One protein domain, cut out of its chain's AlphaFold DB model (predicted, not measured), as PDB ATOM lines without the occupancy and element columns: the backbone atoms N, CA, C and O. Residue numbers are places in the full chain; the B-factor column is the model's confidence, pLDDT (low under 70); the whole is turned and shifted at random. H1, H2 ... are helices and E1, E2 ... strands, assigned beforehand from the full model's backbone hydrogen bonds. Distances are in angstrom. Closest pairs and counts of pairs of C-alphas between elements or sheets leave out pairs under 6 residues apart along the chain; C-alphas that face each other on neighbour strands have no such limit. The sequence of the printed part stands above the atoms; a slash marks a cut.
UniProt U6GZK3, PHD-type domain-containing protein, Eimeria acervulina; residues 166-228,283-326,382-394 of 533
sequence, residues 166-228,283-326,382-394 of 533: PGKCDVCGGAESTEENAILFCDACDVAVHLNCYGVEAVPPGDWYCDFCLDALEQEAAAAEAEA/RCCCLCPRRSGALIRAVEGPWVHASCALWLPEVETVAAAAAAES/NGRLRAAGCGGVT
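AT A GLANCE: This is residues 166 to 228, 283 to 326 and 382 to 394 of the 533 residues of the protein "PHD-type domain-containing protein" of Eimeria acervulina (UniProt U6GZK3). A body of loops and three small two-stranded antiparallel sheets has one long helix, H2, starting beside strand E3 and sticking out as an arm with residues 218 to 228. The hairpin E1 and E2, with H1 after it, makes one part of the body, and the pairs E3 with E4 and E5 with E6 sit together in the other, E3 beside E6. The printed part has 120 residues with four named helices and six named strands, in the order E1 E2 H1 H2 E3 E4 H3 E5 H4 E6; the class is mixed, helices and strands, with under half of the residues in named elements. It is compact, with a radius of gyration of the C-alphas of 14.6 A, and spans 46 by 40 by 30 A.

HOW THE PARTS SIT: E1, residues 183 to 185, and E2, residues 192 to 194, form an antiparallel hairpin, with N 184 and O 193 2.8 A apart, within hydrogen-bond range. A tight link joins E2 to H1, residues 195 to 198. H2, residues 211 to 228, comes closest to E3, residues 295 to 298, at the C-alphas of Asp 211 and Ile 296, 6.1 A apart. E3 and E4, residues 301 to 305, form a second antiparallel hairpin, with N 296 and O 304 at 2.8 A. H3, residues 306 to 310, is close to H1 but not clearly touching, the closest C-alphas being those of Tyr 198 and Ala 306, 7.1 A apart. E5, residues 317 to 319, is antiparallel to E6, residues 385 to 387, with N 386 and O 318 at 2.8 A. The closest C-alphas of E3 and E6, those of Ala 298 and Ala 387, are 4.4 A apart. H4, residues 320 to 324, comes closest to E6 at the C-alphas of Ala 320 and Arg 386, 5.7 A apart. Every O i to N i+4 pair is within hydrogen-bond range in H2, H3 and H4; H1 is too short for one.

IN THESE COORDINATES: E1 begins at C-alpha 183, (189.537, 194.988, 235.378). H2 measures 25.5 A from first to last C-alpha and ends at C-alpha 228, (223.316, 197.994, 217.403). E4 measures 12.9 A and E3 9.7 A. E6 ends at C-alpha 387, (201.750, 177.950, 234.552).

THE WHOLE: The C-alphas farthest apart, those of Glu 176 and Ala 228, are 46.5 A apart. Residues 229 to 282 and 327 to 381 are not printed; the C-alpha gaps are 27.9 A and 14.4 A. The link from H1 to H2 is long. Mean pLDDT of the printed part is 80.5; 15 residues are under 70, among them 321 to 326.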
ATOM      1  N   PRO A 166     182.503 195.797 225.869       56.56
ATOM      2  CA  PRO A 166     183.888 196.032 226.276       56.56
ATOM      3  C   PRO A 166     183.959 196.121 227.810       56.56
ATOM      4  O   PRO A 166     183.156 196.824 228.425       56.56
ATOM      5  N   GLY A 167     184.910 195.409 228.423       68.12
ATOM      6  CA  GLY A 167     185.119 195.419 229.879       68.12
ATOM      7  C   GLY A 167     184.553 194.242 230.674       68.12
ATOM      8  O   GLY A 167     184.293 194.391 231.864       68.12
ATOM      9  N   LYS A 168     184.409 193.065 230.060       82.06
ATOM     10  CA  LYS A 168     184.417 191.783 230.792       82.06
ATOM     11  C   LYS A 168     185.822 191.185 230.804       82.06
ATOM     12  O   LYS A 168     186.586 191.392 229.871       82.06
ATOM     13  N   CYS A 169     186.141 190.410 231.832       86.00
ATOM     14  CA  CYS A 169     187.406 189.696 231.944       86.00
ATOM     15  C   CYS A 169     187.431 188.440 231.054       86.00
ATOM     16  O   CYS A 169     186.595 187.550 231.203       86.00
ATOM     17  N   ASP A 170     188.440 188.307 230.191       81.31
ATOM     18  CA  ASP A 170     188.627 187.166 229.280       81.31
ATOM     19  C   ASP A 170     188.814 185.820 229.995       81.31
ATOM     20  O   ASP A 170     188.569 184.748 229.422       81.31
ATOM     21  N   VAL A 171     189.264 185.858 231.251       83.62
ATOM     22  CA  VAL A 171     189.545 184.669 232.056       83.62
ATOM     23  C   VAL A 171     188.251 184.099 232.634       83.62
ATOM     24  O   VAL A 171     187.850 182.999 232.248       83.62
ATOM     25  N   CYS A 172     187.563 184.835 233.509       80.75
ATOM     26  CA  CYS A 172     186.341 184.364 234.171       80.75
ATOM     27  C   CYS A 172     185.060 184.589 233.341       80.75
ATOM     28  O   CYS A 172     184.100 183.843 233.501       80.75
ATOM     29  N   GLY A 173     185.046 185.560 232.421       75.94
ATOM     30  CA  GLY A 173     183.865 185.997 231.662       75.94
ATOM     31  C   GLY A 173     182.989 187.037 232.377       75.94
ATOM     32  O   GLY A 173     182.003 187.495 231.805       75.94
ATOM     33  N   GLY A 174     183.321 187.420 233.614       78.75
ATOM     34  CA  GLY A 174     182.567 188.392 234.411       78.75
ATOM     35  C   GLY A 174     182.905 189.851 234.083       78.75
ATOM     36  O   GLY A 174     184.054 190.173 233.785       78.75
ATOM     37  N   ALA A 175     181.905 190.732 234.184       81.56
ATOM     38  CA  ALA A 175     182.038 192.189 234.026       81.56
ATOM     39  C   ALA A 175     182.020 192.966 235.362       81.56
ATOM     40  O   ALA A 175     182.136 194.189 235.370       81.56
ATOM     41  N   GLU A 176     181.867 192.269 236.492       82.31
ATOM     42  CA  GLU A 176     181.890 192.863 237.833       82.31
ATOM     43  C   GLU A 176     183.303 193.356 238.167       82.31
ATOM     44  O   GLU A 176     184.224 192.546 238.224       82.31
ATOM     45  N   SER A 177     183.494 194.652 238.411       82.62
ATOM     46  CA  SER A 177     184.767 195.215 238.877       82.62
ATOM     47  C   SER A 177     184.612 195.798 240.282       82.62
ATOM     48  O   SER A 177     183.719 196.603 240.542       82.62
ATOM     49  N   THR A 178     185.481 195.383 241.203       83.62
ATOM     50  CA  THR A 178     185.561 195.946 242.561       83.62
ATOM     51  C   THR A 178     186.859 196.733 242.729       83.62
ATOM     52  O   THR A 178     187.766 196.626 241.908       83.62
ATOM     53  N   GLU A 179     186.966 197.531 243.792       78.44
ATOM     54  CA  GLU A 179     188.187 198.299 244.093       78.44
ATOM     55  C   GLU A 179     189.391 197.381 244.385       78.44
ATOM     56  O   GLU A 179     190.521 197.716 244.045       78.44
ATOM     57  N   GLU A 180     189.136 196.195 244.949       81.44
ATOM     58  CA  GLU A 180     190.141 195.165 245.252       81.44
ATOM     59  C   GLU A 180     190.451 194.255 244.048       81.44
ATOM     60  O   GLU A 180     191.557 193.737 243.930       81.44
ATOM     61  N   ASN A 181     189.488 194.064 243.138       86.12
ATOM     62  CA  ASN A 181     189.617 193.215 241.954       86.12
ATOM     63  C   ASN A 181     189.083 193.948 240.714       86.12
ATOM     64  O   ASN A 181     188.042 193.605 240.140       86.12
ATOM     65  N   ALA A 182     189.787 195.011 240.328       88.19
ATOM     66  CA  ALA A 182     189.471 195.797 239.142       88.19
ATOM     67  C   ALA A 182     189.759 195.014 237.843       88.19
ATOM     68  O   ALA A 182     190.450 193.994 237.848       88.19
ATOM     69  N   ILE A 183     189.228 195.505 236.719       90.50
ATOM     70  CA  ILE A 183     189.537 194.988 235.378       90.50
ATOM     71  C   ILE A 183     190.588 195.903 234.744       90.50
ATOM     72  O   ILE A 183     190.343 197.095 234.565       90.50
ATOM     73  N   LEU A 184     191.746 195.333 234.420       89.62
ATOM     74  CA  LEU A 184     192.820 195.961 233.654       89.62
ATOM     75  C   LEU A 184     192.612 195.692 232.164       89.62
ATOM     76  O   LEU A 184     192.157 194.611 231.790       89.62
ATOM     77  N   PHE A 185     192.998 196.653 231.331       90.19
ATOM     78  CA  PHE A 185     193.061 196.531 229.876       90.19
ATOM     79  C   PHE A 185     194.513 196.710 229.451       90.19
ATOM     80  O   PHE A 185     195.195 197.571 229.994       90.19
ATOM     81  N   CYS A 186     194.996 195.888 228.521       86.88
ATOM     82  CA  CYS A 186     196.358 196.015 228.001       86.88
ATOM     83  C   CYS A 186     196.440 197.117 226.943       86.88
ATOM     84  O   CYS A 186     195.860 196.945 225.873       86.88
ATOM     85  N   ASP A 187     197.231 198.163 227.169       86.75
ATOM     86  CA  ASP A 187     197.306 199.333 226.273       86.75
ATOM     87  C   ASP A 187     197.838 199.019 224.857       86.75
ATOM     88  O   ASP A 187     197.693 199.820 223.938       86.75
ATOM     89  N   ALA A 188     198.425 197.833 224.653       81.19
ATOM     90  CA  ALA A 188     198.896 197.358 223.348       81.19
ATOM     91  C   ALA A 188     197.950 196.362 222.643       81.19
ATOM     92  O   ALA A 188     198.171 196.043 221.475       81.19
ATOM     93  N   CYS A 189     196.949 195.784 223.322       79.44
ATOM     94  CA  CYS A 189     196.077 194.779 222.686       79.44
ATOM     95  C   CYS A 189     194.667 194.621 223.284       79.44
ATOM     96  O   CYS A 189     194.043 193.582 223.061       79.44
ATOM     97  N   ASP A 190     194.219 195.571 224.105       83.00
ATOM     98  CA  ASP A 190     192.894 195.665 224.741       83.00
ATOM     99  C   ASP A 190     192.413 194.423 225.516       83.00
ATOM    100  O   ASP A 190     191.235 194.309 225.863       83.00
ATOM    101  N   VAL A 191     193.309 193.479 225.841       84.88
ATOM    102  CA  VAL A 191     192.926 192.274 226.588       84.88
ATOM    103  C   VAL A 191     192.490 192.667 227.995       84.88
ATOM    104  O   VAL A 191     193.262 193.260 228.749       84.88
ATOM    105  N   ALA A 192     191.242 192.343 228.325       88.50
ATOM    106  CA  ALA A 192     190.608 192.720 229.578       88.50
ATOM    107  C   ALA A 192     190.735 191.583 230.601       88.50
ATOM    108  O   ALA A 192     190.287 190.461 230.352       88.50
ATOM    109  N   VAL A 193     191.338 191.847 231.761       89.94
ATOM    110  CA  VAL A 193     191.540 190.846 232.822       89.94
ATOM    111  C   VAL A 193     191.328 191.423 234.215       89.94
ATOM    112  O   VAL A 193     191.735 192.537 234.514       89.94
ATOM    113  N   HIS A 194     190.731 190.632 235.101       90.44
ATOM    114  CA  HIS A 194     190.722 190.915 236.538       90.44
ATOM    115  C   HIS A 194     192.116 190.778 237.150       90.44
ATOM    116  O   HIS A 194     192.852 189.857 236.781       90.44
ATOM    117  N   LEU A 195     192.410 191.608 238.155       88.88
ATOM    118  CA  LEU A 195     193.613 191.520 238.994       88.88
ATOM    119  C   LEU A 195     193.862 190.076 239.462       88.88
ATOM    120  O   LEU A 195     194.838 189.445 239.050       88.88
ATOM    121  N   ASN A 196     192.925 189.492 240.215       86.75
ATOM    122  CA  ASN A 196     193.073 188.135 240.755       86.75
ATOM    123  C   ASN A 196     193.072 187.037 239.672       86.75
ATOM    124  O   ASN A 196     193.711 185.998 239.849       86.75
ATOM    125  N   CYS A 197     192.409 187.254 238.529       85.94
ATOM    126  CA  CYS A 197     192.431 186.298 237.414       85.94
ATOM    127  C   CYS A 197     193.808 186.195 236.745       85.94
ATOM    128  O   CYS A 197     194.155 185.123 236.247       85.94
ATOM    129  N   TYR A 198     194.567 187.295 236.715       88.69
ATOM    130  CA  TYR A 198     195.893 187.375 236.093       88.69
ATOM    131  C   TYR A 198     197.052 187.360 237.110       88.69
ATOM    132  O   TYR A 198     198.220 187.324 236.727       88.69
ATOM    133  N   GLY A 199     196.744 187.355 238.412       86.06
ATOM    134  CA  GLY A 199     197.728 187.407 239.498       86.06
ATOM    135  C   GLY A 199     198.315 188.801 239.743       86.06
ATOM    136  O   GLY A 199     199.390 188.923 240.308       86.06
ATOM    137  N   VAL A 200     197.664 189.876 239.302       87.56
ATOM    138  CA  VAL A 200     198.136 191.237 239.591       87.56
ATOM    139  C   VAL A 200     197.608 191.653 240.967       87.56
ATOM    140  O   VAL A 200     196.401 191.685 241.166       87.56
ATOM    141  N   GLU A 201     198.498 191.945 241.918       81.62
ATOM    142  CA  GLU A 201     198.123 192.232 243.318       81.62
ATOM    143  C   GLU A 201     197.482 193.614 243.515       81.62
ATOM    144  O   GLU A 201     196.640 193.785 244.392       81.62
ATOM    145  N   ALA A 202     197.875 194.602 242.710       85.25
ATOM    146  CA  ALA A 202     197.374 195.972 242.770       85.25
ATOM    147  C   ALA A 202     197.421 196.628 241.384       85.25
ATOM    148  O   ALA A 202     198.251 196.266 240.548       85.25
ATOM    149  N   VAL A 203     196.552 197.615 241.144       87.62
ATOM    150  CA  VAL A 203     196.550 198.388 239.893       87.62
ATOM    151  C   VAL A 203     197.893 199.126 239.759       87.62
ATOM    152  O   VAL A 203     198.230 199.915 240.647       87.62
ATOM    153  N   PRO A 204     198.680 198.883 238.695       85.62
ATOM    154  CA  PRO A 204     199.960 199.553 238.509       85.62
ATOM    155  C   PRO A 204     199.758 201.041 238.167       85.62
ATOM    156  O   PRO A 204     198.769 201.398 237.525       85.62
ATOM    157  N   PRO A 205     200.679 201.931 238.575       82.31
ATOM    158  CA  PRO A 205     200.638 203.330 238.176       82.31
ATOM    159  C   PRO A 205     201.138 203.497 236.732       82.31
ATOM    160  O   PRO A 205     202.307 203.240 236.453       82.31
ATOM    161  N   GLY A 206     200.270 203.989 235.847       87.50
ATOM    162  CA  GLY A 206     200.574 204.196 234.426       87.50
ATOM    163  C   GLY A 206     200.078 203.051 233.543       87.50
ATOM    164  O   GLY A 206     199.149 202.336 233.920       87.50
ATOM    165  N   ASP A 207     200.692 202.919 232.372       89.06
ATOM    166  CA  ASP A 207     200.287 201.974 231.327       89.06
ATOM    167  C   ASP A 207     200.566 200.518 231.752       89.06
ATOM    168  O   ASP A 207     201.557 200.217 232.430       89.06
ATOM    169  N   TRP A 208     199.695 199.588 231.355       90.06
ATOM    170  CA  TRP A 208     199.812 198.168 231.677       90.06
ATOM    171  C   TRP A 208     199.818 197.291 230.428       90.06
ATOM    172  O   TRP A 208     198.936 197.346 229.575       90.06
ATOM    173  N   TYR A 209     200.782 196.373 230.385       89.12
ATOM    174  CA  TYR A 209     200.919 195.392 229.316       89.12
ATOM    175  C   TYR A 209     200.774 193.965 229.856       89.12
ATOM    176  O   TYR A 209     201.359 193.602 230.886       89.12
ATOM    177  N   CYS A 210     200.011 193.125 229.153       88.19
ATOM    178  CA  CYS A 210     199.936 191.690 229.435       88.19
ATOM    179  C   CYS A 210     201.280 191.000 229.133       88.19
ATOM    180  O   CYS A 210     202.094 191.547 228.391       88.19
ATOM    181  N   ASP A 211     201.517 189.804 229.685       88.19
ATOM    182  CA  ASP A 211     202.792 189.081 229.534       88.19
ATOM    183  C   ASP A 211     203.216 188.959 228.068       88.19
ATOM    184  O   ASP A 211     204.369 189.199 227.753       88.19
ATOM    185  N   PHE A 212     202.280 188.656 227.160       86.38
ATOM    186  CA  PHE A 212     202.595 188.532 225.734       86.38
ATOM    187  C   PHE A 212     203.086 189.849 225.113       86.38
ATOM    188  O   PHE A 212     203.978 189.827 224.274       86.38
ATOM    189  N   CYS A 213     202.499 190.990 225.490       85.06
ATOM    190  CA  CYS A 213     202.941 192.286 224.972       85.06
ATOM    191  C   CYS A 213     204.267 192.724 225.605       85.06
ATOM    192  O   CYS A 213     205.078 193.314 224.906       85.06
ATOM    193  N   LEU A 214     204.514 192.403 226.881       86.69
ATOM    194  CA  LEU A 214     205.825 192.627 227.502       86.69
ATOM    195  C   LEU A 214     206.912 191.797 226.817       86.69
ATOM    196  O   LEU A 214     207.900 192.364 226.376       86.69
ATOM    197  N   ASP A 215     206.694 190.491 226.645       84.56
ATOM    198  CA  ASP A 215     207.608 189.599 225.924       84.56
ATOM    199  C   ASP A 215     207.914 190.095 224.498       84.56
ATOM    200  O   ASP A 215     209.047 189.972 224.042       84.56
ATOM    201  N   ALA A 216     206.918 190.640 223.788       81.88
ATOM    202  CA  ALA A 216     207.109 191.205 222.452       81.88
ATOM    203  C   ALA A 216     207.978 192.474 222.490       81.88
ATOM    204  O   ALA A 216     208.973 192.544 221.775       81.88
ATOM    205  N   LEU A 217     207.673 193.421 223.383       83.75
ATOM    206  CA  LEU A 217     208.458 194.648 223.569       83.75
ATOM    207  C   LEU A 217     209.899 194.355 224.034       83.75
ATOM    208  O   LEU A 217     210.836 195.013 223.590       83.75
ATOM    209  N   GLU A 218     210.095 193.350 224.892       84.50
ATOM    210  CA  GLU A 218     211.418 192.873 225.315       84.50
ATOM    211  C   GLU A 218     212.196 192.240 224.147       84.50
ATOM    212  O   GLU A 218     213.399 192.461 224.023       84.50
ATOM    213  N   GLN A 219     211.526 191.490 223.261       79.69
ATOM    214  CA  GLN A 219     212.142 190.927 222.052       79.69
ATOM    215  C   GLN A 219     212.491 192.003 221.017       79.69
ATOM    216  O   GLN A 219     213.555 191.924 220.410       79.69
ATOM    217  N   GLU A 220     211.637 193.011 220.837       80.88
ATOM    218  CA  GLU A 220     211.904 194.173 219.980       80.88
ATOM    219  C   GLU A 220     213.108 194.978 220.491       80.88
ATOM    220  O   GLU A 220     214.001 195.311 219.711       80.88
ATOM    221  N   ALA A 221     213.185 195.222 221.804       78.00
ATOM    222  CA  ALA A 221     214.327 195.885 222.429       78.00
ATOM    223  C   ALA A 221     215.623 195.069 222.279       78.00
ATOM    224  O   ALA A 221     216.632 195.606 221.829       78.00
ATOM    225  N   ALA A 222     215.589 193.764 222.571       76.31
ATOM    226  CA  ALA A 222     216.752 192.887 222.430       76.31
ATOM    227  C   ALA A 222     217.214 192.736 220.967       76.31
ATOM    228  O   ALA A 222     218.411 192.614 220.707       76.31
ATOM    229  N   ALA A 223     216.290 192.765 219.999       73.75
ATOM    230  CA  ALA A 223     216.630 192.786 218.579       73.75
ATOM    231  C   ALA A 223     217.309 194.106 218.181       73.75
ATOM    232  O   ALA A 223     218.324 194.077 217.491       73.75
ATOM    233  N   ALA A 224     216.807 195.249 218.661       75.88
ATOM    234  CA  ALA A 224     217.424 196.553 218.421       75.88
ATOM    235  C   ALA A 224     218.817 196.679 219.071       75.88
ATOM    236  O   ALA A 224     219.726 197.243 218.462       75.88
ATOM    237  N   GLU A 225     219.012 196.122 220.271       79.19
ATOM    238  CA  GLU A 225     220.329 196.028 220.919       79.19
ATOM    239  C   GLU A 225     221.286 195.131 220.116       79.19
ATOM    240  O   GLU A 225     222.412 195.539 219.839       79.19
ATOM    241  N   ALA A 226     220.832 193.964 219.643       77.00
ATOM    242  CA  ALA A 226     221.645 193.073 218.813       77.00
ATOM    243  C   ALA A 226     221.998 193.673 217.435       77.00
ATOM    244  O   ALA A 226     223.107 193.467 216.941       77.00
ATOM    245  N   GLU A 227     221.093 194.438 216.812       74.12
ATOM    246  CA  GLU A 227     221.392 195.193 215.585       74.12
ATOM    247  C   GLU A 227     222.401 196.324 215.841       74.12
ATOM    248  O   GLU A 227     223.272 196.563 215.002       74.12
ATOM    249  N   ALA A 228     222.339 196.984 217.003       72.88
ATOM    250  CA  ALA A 228     223.316 197.994 217.403       72.88
ATOM    251  C   ALA A 228     224.708 197.385 217.666       72.88
ATOM    252  O   ALA A 228     225.697 197.894 217.138       72.88
ATOM    253  N   ARG A 283     199.766 184.112 218.597       66.75
ATOM    254  CA  ARG A 283     199.304 183.989 219.997       66.75
ATOM    255  C   ARG A 283     198.662 182.621 220.289       66.75
ATOM    256  O   ARG A 283     197.461 182.499 220.519       66.75
ATOM    257  N   CYS A 284     199.454 181.558 220.217       74.50
ATOM    258  CA  CYS A 284     199.013 180.173 220.295       74.50
ATOM    259  C   CYS A 284     199.101 179.643 221.724       74.50
ATOM    260  O   CYS A 284     200.184 179.487 222.276       74.50
ATOM    261  N   CYS A 285     197.958 179.260 222.287       81.62
ATOM    262  CA  CYS A 285     197.927 178.434 223.486       81.62
ATOM    263  C   CYS A 285     198.255 176.977 223.129       81.62
ATOM    264  O   CYS A 285     197.562 176.378 222.306       81.62
ATOM    265  N   CYS A 286     199.238 176.353 223.782       83.69
ATOM    266  CA  CYS A 286     199.550 174.938 223.523       83.69
ATOM    267  C   CYS A 286     198.404 173.979 223.922       83.69
ATOM    268  O   CYS A 286     198.283 172.881 223.384       83.69
ATOM    269  N   LEU A 287     197.522 174.410 224.833       82.94
ATOM    270  CA  LEU A 287     196.411 173.607 225.350       82.94
ATOM    271  C   LEU A 287     195.099 173.792 224.578       82.94
ATOM    272  O   LEU A 287     194.159 173.027 224.801       82.94
ATOM    273  N   CYS A 288     194.979 174.784 223.686       76.19
ATOM    274  CA  CYS A 288     193.768 174.948 222.881       76.19
ATOM    275  C   CYS A 288     193.994 175.732 221.576       76.19
ATOM    276  O   CYS A 288     194.786 176.666 221.549       76.19
ATOM    277  N   PRO A 289     193.231 175.436 220.510       69.38
ATOM    278  CA  PRO A 289     193.409 176.046 219.189       69.38
ATOM    279  C   PRO A 289     192.955 177.519 219.069       69.38
ATOM    280  O   PRO A 289     192.830 178.026 217.955       69.38
ATOM    281  N   ARG A 290     192.680 178.224 220.179       67.88
ATOM    282  CA  ARG A 290     192.401 179.672 220.139       67.88
ATOM    283  C   ARG A 290     193.690 180.461 219.910       67.88
ATOM    284  O   ARG A 290     194.742 180.089 220.425       67.88
ATOM    285  N   ARG A 291     193.555 181.572 219.182       68.81
ATOM    286  CA  ARG A 291     194.634 182.515 218.843       68.81
ATOM    287  C   ARG A 291     194.537 183.859 219.584       68.81
ATOM    288  O   ARG A 291     195.269 184.785 219.260       68.81
ATOM    289  N   SER A 292     193.598 183.994 220.517       71.81
ATOM    290  CA  SER A 292     193.298 185.245 221.215       71.81
ATOM    291  C   SER A 292     192.776 184.990 222.629       71.81
ATOM    292  O   SER A 292     192.143 183.963 222.904       71.81
ATOM    293  N   GLY A 293     193.047 185.962 223.500       76.50
ATOM    294  CA  GLY A 293     192.684 185.977 224.911       76.50
ATOM    295  C   GLY A 293     193.890 186.210 225.825       76.50
ATOM    296  O   GLY A 293     195.031 186.306 225.371       76.50
ATOM    297  N   ALA A 294     193.640 186.265 227.132       85.69
ATOM    298  CA  ALA A 294     194.681 186.407 228.149       85.69
ATOM    299  C   ALA A 294     195.632 185.194 228.180       85.69
ATOM    300  O   ALA A 294     195.257 184.103 228.626       85.69
ATOM    301  N   LEU A 295     196.868 185.394 227.717       87.81
ATOM    302  CA  LEU A 295     197.960 184.419 227.761       87.81
ATOM    303  C   LEU A 295     198.863 184.656 228.980       87.81
ATOM    304  O   LEU A 295     199.082 185.796 229.381       87.81
ATOM    305  N   ILE A 296     199.398 183.568 229.526       89.38
ATOM    306  CA  ILE A 296     200.456 183.525 230.542       89.38
ATOM    307  C   ILE A 296     201.571 182.595 230.054       89.38
ATOM    308  O   ILE A 296     201.316 181.654 229.288       89.38
ATOM    309  N   ARG A 297     202.807 182.833 230.500       86.81
ATOM    310  CA  ARG A 297     203.928 181.921 230.218       86.81
ATOM    311  C   ARG A 297     203.837 180.657 231.072       86.81
ATOM    312  O   ARG A 297     203.471 180.718 232.251       86.81
ATOM    313  N   ALA A 298     204.232 179.523 230.498       87.31
ATOM    314  CA  ALA A 298     204.706 178.399 231.296       87.31
ATOM    315  C   ALA A 298     206.131 178.685 231.809       87.31
ATOM    316  O   ALA A 298     206.867 179.423 231.157       87.31
ATOM    317  N   VAL A 299     206.523 178.120 232.957       81.56
ATOM    318  CA  VAL A 299     207.877 178.321 233.522       81.56
ATOM    319  C   VAL A 299     208.957 177.808 232.564       81.56
ATOM    320  O   VAL A 299     209.907 178.525 232.285       81.56
ATOM    321  N   GLU A 300     208.747 176.619 231.992       69.94
ATOM    322  CA  GLU A 300     209.687 175.936 231.088       69.94
ATOM    323  C   GLU A 300     209.030 175.607 229.732       69.94
ATOM    324  O   GLU A 300     209.063 174.463 229.270       69.94
ATOM    325  N   GLY A 301     208.310 176.550 229.107       71.88
ATOM    326  CA  GLY A 301     207.597 176.196 227.874       71.88
ATOM    327  C   GLY A 301     206.694 177.246 227.218       71.88
ATOM    328  O   GLY A 301     206.845 178.446 227.440       71.88
ATOM    329  N   PRO A 302     205.761 176.789 226.360       85.06
ATOM    330  CA  PRO A 302     204.976 177.647 225.478       85.06
ATOM    331  C   PRO A 302     203.903 178.458 226.217       85.06
ATOM    332  O   PRO A 302     203.541 178.183 227.362       85.06
ATOM    333  N   TRP A 303     203.328 179.420 225.498       87.62
ATOM    334  CA  TRP A 303     202.177 180.195 225.946       87.62
ATOM    335  C   TRP A 303     200.949 179.323 226.230       87.62
ATOM    336  O   TRP A 303     200.621 178.383 225.496       87.62
ATOM    337  N   VAL A 304     200.219 179.686 227.285       88.31
ATOM    338  CA  VAL A 304     198.967 179.043 227.699       88.31
ATOM    339  C   VAL A 304     197.941 180.128 228.014       88.31
ATOM    340  O   VAL A 304     198.276 181.128 228.640       88.31
ATOM    341  N   HIS A 305     196.673 179.960 227.628       87.31
ATOM    342  CA  HIS A 305     195.623 180.853 228.133       87.31
ATOM    343  C   HIS A 305     195.497 180.704 229.650       87.31
ATOM    344  O   HIS A 305     195.393 179.575 230.133       87.31
ATOM    345  N   ALA A 306     195.386 181.814 230.382       87.62
ATOM    346  CA  ALA A 306     195.147 181.793 231.825       87.62
ATOM    347  C   ALA A 306     193.929 180.918 232.178       87.62
ATOM    348  O   ALA A 306     194.008 180.086 233.074       87.62
ATOM    349  N   SER A 307     192.845 181.005 231.392       84.88
ATOM    350  CA  SER A 307     191.650 180.153 231.522       84.88
ATOM    351  C   SER A 307     191.889 178.669 231.201       84.88
ATOM    352  O   SER A 307     191.245 177.803 231.784       84.88
ATOM    353  N   CYS A 308     192.826 178.335 230.307       83.19
ATOM    354  CA  CYS A 308     193.193 176.939 230.048       83.19
ATOM    355  C   CYS A 308     194.053 176.351 231.167       83.19
ATOM    356  O   CYS A 308     193.844 175.193 231.511       83.19
ATOM    357  N   ALA A 309     194.966 177.133 231.746       86.94
ATOM    358  CA  ALA A 309     195.739 176.710 232.909       86.94
ATOM    359  C   ALA A 309     194.860 176.597 234.170       86.94
ATOM    360  O   ALA A 309     194.987 175.649 234.927       86.94
ATOM    361  N   LEU A 310     193.905 177.514 234.353       82.88
ATOM    362  CA  LEU A 310     192.942 177.510 235.461       82.88
ATOM    363  C   LEU A 310     191.995 176.305 235.477       82.88
ATOM    364  O   LEU A 310     191.605 175.845 236.547       82.88
ATOM    365  N   TRP A 311     191.541 175.856 234.305       82.06
ATOM    366  CA  TRP A 311     190.438 174.895 234.200       82.06
ATOM    367  C   TRP A 311     190.860 173.499 233.746       82.06
ATOM    368  O   TRP A 311     189.996 172.666 233.478       82.06
ATOM    369  N   LEU A 312     192.159 173.223 233.642       83.69
ATOM    370  CA  LEU A 312     192.682 171.870 233.477       83.69
ATOM    371  C   LEU A 312     193.312 171.453 234.809       83.69
ATOM    372  O   LEU A 312     194.286 172.073 235.220       83.69
ATOM    373  N   PRO A 313     192.776 170.433 235.504       76.44
ATOM    374  CA  PRO A 313     193.225 170.093 236.853       76.44
ATOM    375  C   PRO A 313     194.658 169.541 236.891       76.44
ATOM    376  O   PRO A 313     195.250 169.488 237.961       76.44
ATOM    377  N   GLU A 314     195.210 169.122 235.747       82.69
ATOM    378  CA  GLU A 314     196.609 168.702 235.609       82.69
ATOM    379  C   GLU A 314     197.593 169.866 235.371       82.69
ATOM    380  O   GLU A 314     198.791 169.622 235.237       82.69
ATOM    381  N   VAL A 315     197.111 171.112 235.268       84.44
ATOM    382  CA  VAL A 315     197.956 172.302 235.090       84.44
ATOM    383  C   VAL A 315     197.978 173.096 236.386       84.44
ATOM    384  O   VAL A 315     197.012 173.759 236.755       84.44
ATOM    385  N   GLU A 316     199.113 173.061 237.071       82.38
ATOM    386  CA  GLU A 316     199.331 173.901 238.242       82.38
ATOM    387  C   GLU A 316     199.708 175.325 237.813       82.38
ATOM    388  O   GLU A 316     200.449 175.539 236.850       82.38
ATOM    389  N   THR A 317     199.196 176.319 238.539       83.38
ATOM    390  CA  THR A 317     199.524 177.732 238.323       83.38
ATOM    391  C   THR A 317     200.176 178.312 239.566       83.38
ATOM    392  O   THR A 317     199.601 178.212 240.651       83.38
ATOM    393  N   VAL A 318     201.326 178.953 239.392       83.31
ATOM    394  CA  VAL A 318     202.172 179.519 240.450       83.31
ATOM    395  C   VAL A 318     202.315 181.031 240.270       83.31
ATOM    396  O   VAL A 318     202.120 181.549 239.170       83.31
ATOM    397  N   ALA A 319     202.655 181.750 241.338       79.38
ATOM    398  CA  ALA A 319     203.048 183.155 241.236       79.38
ATOM    399  C   ALA A 319     204.416 183.283 240.541       79.38
ATOM    400  O   ALA A 319     205.285 182.423 240.704       79.38
ATOM    401  N   ALA A 320     204.625 184.362 239.785       71.12
ATOM    402  CA  ALA A 320     205.845 184.599 239.017       71.12
ATOM    403  C   ALA A 320     207.100 184.658 239.899       71.12
ATOM    404  O   ALA A 320     208.136 184.146 239.480       71.12
ATOM    405  N   ALA A 321     206.996 185.204 241.116       65.94
ATOM    406  CA  ALA A 321     208.082 185.186 242.095       65.94
ATOM    407  C   ALA A 321     208.504 183.747 242.460       65.94
ATOM    408  O   ALA A 321     209.663 183.382 242.290       65.94
ATOM    409  N   ALA A 322     207.549 182.892 242.844       61.59
ATOM    410  CA  ALA A 322     207.816 181.494 243.202       61.59
ATOM    411  C   ALA A 322     208.318 180.644 242.015       61.59
ATOM    412  O   ALA A 322     209.024 179.658 242.207       61.59
ATOM    413  N   ALA A 323     207.970 181.018 240.779       59.91
ATOM    414  CA  ALA A 323     208.490 180.370 239.576       59.91
ATOM    415  C   ALA A 323     209.985 180.654 239.334       59.91
ATOM    416  O   ALA A 323     210.684 179.785 238.816       59.91
ATOM    417  N   ALA A 324     210.470 181.846 239.698       58.09
ATOM    418  CA  ALA A 324     211.855 182.262 239.472       58.09
ATOM    419  C   ALA A 324     212.858 181.619 240.450       58.09
ATOM    420  O   ALA A 324     214.039 181.508 240.132       58.09
ATOM    421  N   GLU A 325     212.396 181.171 241.621       47.53
ATOM    422  CA  GLU A 325     213.227 180.540 242.661       47.53
ATOM    423  C   GLU A 325     213.473 179.035 242.429       47.53
ATOM    424  O   GLU A 325     214.256 178.407 243.144       47.53
ATOM    425  N   SER A 326     212.830 178.433 241.421       42.16
ATOM    426  CA  SER A 326     213.054 177.031 241.053       42.16
ATOM    427  C   SER A 326     214.399 176.862 240.326       42.16
ATOM    428  O   SER A 326     214.658 177.591 239.366       42.16
ATOM    429  N   ASN A 382     206.360 190.671 240.281       51.97
ATOM    430  CA  ASN A 382     206.324 189.719 241.403       51.97
ATOM    431  C   ASN A 382     204.971 189.028 241.663       51.97
ATOM    432  O   ASN A 382     204.971 187.899 242.149       51.97
ATOM    433  N   GLY A 383     203.837 189.641 241.304       66.69
ATOM    434  CA  GLY A 383     202.517 189.019 241.491       66.69
ATOM    435  C   GLY A 383     202.116 187.999 240.411       66.69
ATOM    436  O   GLY A 383     201.431 187.020 240.709       66.69
ATOM    437  N   ARG A 384     202.520 188.220 239.148       83.31
ATOM    438  CA  ARG A 384     201.805 187.693 237.964       83.31
ATOM    439  C   ARG A 384     201.654 186.171 237.944       83.31
ATOM    440  O   ARG A 384     202.534 185.432 238.373       83.31
ATOM    441  N   LEU A 385     200.555 185.679 237.381       85.38
ATOM    442  CA  LEU A 385     200.286 184.246 237.290       85.38
ATOM    443  C   LEU A 385     201.118 183.571 236.183       85.38
ATOM    444  O   LEU A 385     201.062 183.981 235.027       85.38
ATOM    445  N   ARG A 386     201.808 182.470 236.500       87.19
ATOM    446  CA  ARG A 386     202.472 181.580 235.527       87.19
ATOM    447  C   ARG A 386     201.918 180.158 235.606       87.19
ATOM    448  O   ARG A 386     201.398 179.741 236.641       87.19
ATOM    449  N   ALA A 387     202.033 179.388 234.527       86.38
ATOM    450  CA  ALA A 387     201.750 177.950 234.552       86.38
ATOM    451  C   ALA A 387     203.029 177.179 234.922       86.38
ATOM    452  O   ALA A 387     204.040 177.328 234.243       86.38
ATOM    453  N   ALA A 388     203.001 176.340 235.962       83.06
ATOM    454  CA  ALA A 388     204.167 175.561 236.398       83.06
ATOM    455  C   ALA A 388     204.697 174.645 235.277       83.06
ATOM    456  O   ALA A 388     205.899 174.510 235.084       83.06
ATOM    457  N   GLY A 389     203.787 174.085 234.475       81.50
ATOM    458  CA  GLY A 389     204.106 173.384 233.237       81.50
ATOM    459  C   GLY A 389     202.866 172.769 232.588       81.50
ATOM    460  O   GLY A 389     201.840 172.575 233.235       81.50
ATOM    461  N   CYS A 390     202.955 172.443 231.298       78.31
ATOM    462  CA  CYS A 390     201.891 171.745 230.562       78.31
ATOM    463  C   CYS A 390     202.136 170.231 230.397       78.31
ATOM    464  O   CYS A 390     201.252 169.522 229.921       78.31
ATOM    465  N   GLY A 391     203.309 169.722 230.794       75.44
ATOM    466  CA  GLY A 391     203.709 168.318 230.597       75.44
ATOM    467  C   GLY A 391     202.893 167.284 231.386       75.44
ATOM    468  O   GLY A 391     202.874 166.117 231.006       75.44
ATOM    469  N   GLY A 392     202.181 167.697 232.441       76.75
ATOM    470  CA  GLY A 392     201.272 166.827 233.202       76.75
ATOM    471  C   GLY A 392     199.952 166.502 232.487       76.75
ATOM    472  O   GLY A 392     199.236 165.586 232.894       76.75
ATOM    473  N   VAL A 393     199.609 167.219 231.408       82.06
ATOM    474  CA  VAL A 393     198.338 167.027 230.695       82.06
ATOM    475  C   VAL A 393     198.404 165.768 229.825       82.06
ATOM    476  O   VAL A 393     199.027 165.752 228.766       82.06
ATOM    477  N   THR A 394     197.718 164.707 230.256       83.25
ATOM    478  CA  THR A 394     197.698 163.419 229.535       83.25
ATOM    479  C   THR A 394     197.181 163.539 228.093       83.25
ATOM    480  O   THR A 394     196.214 164.255 227.822       83.25
TER     481      THR A 394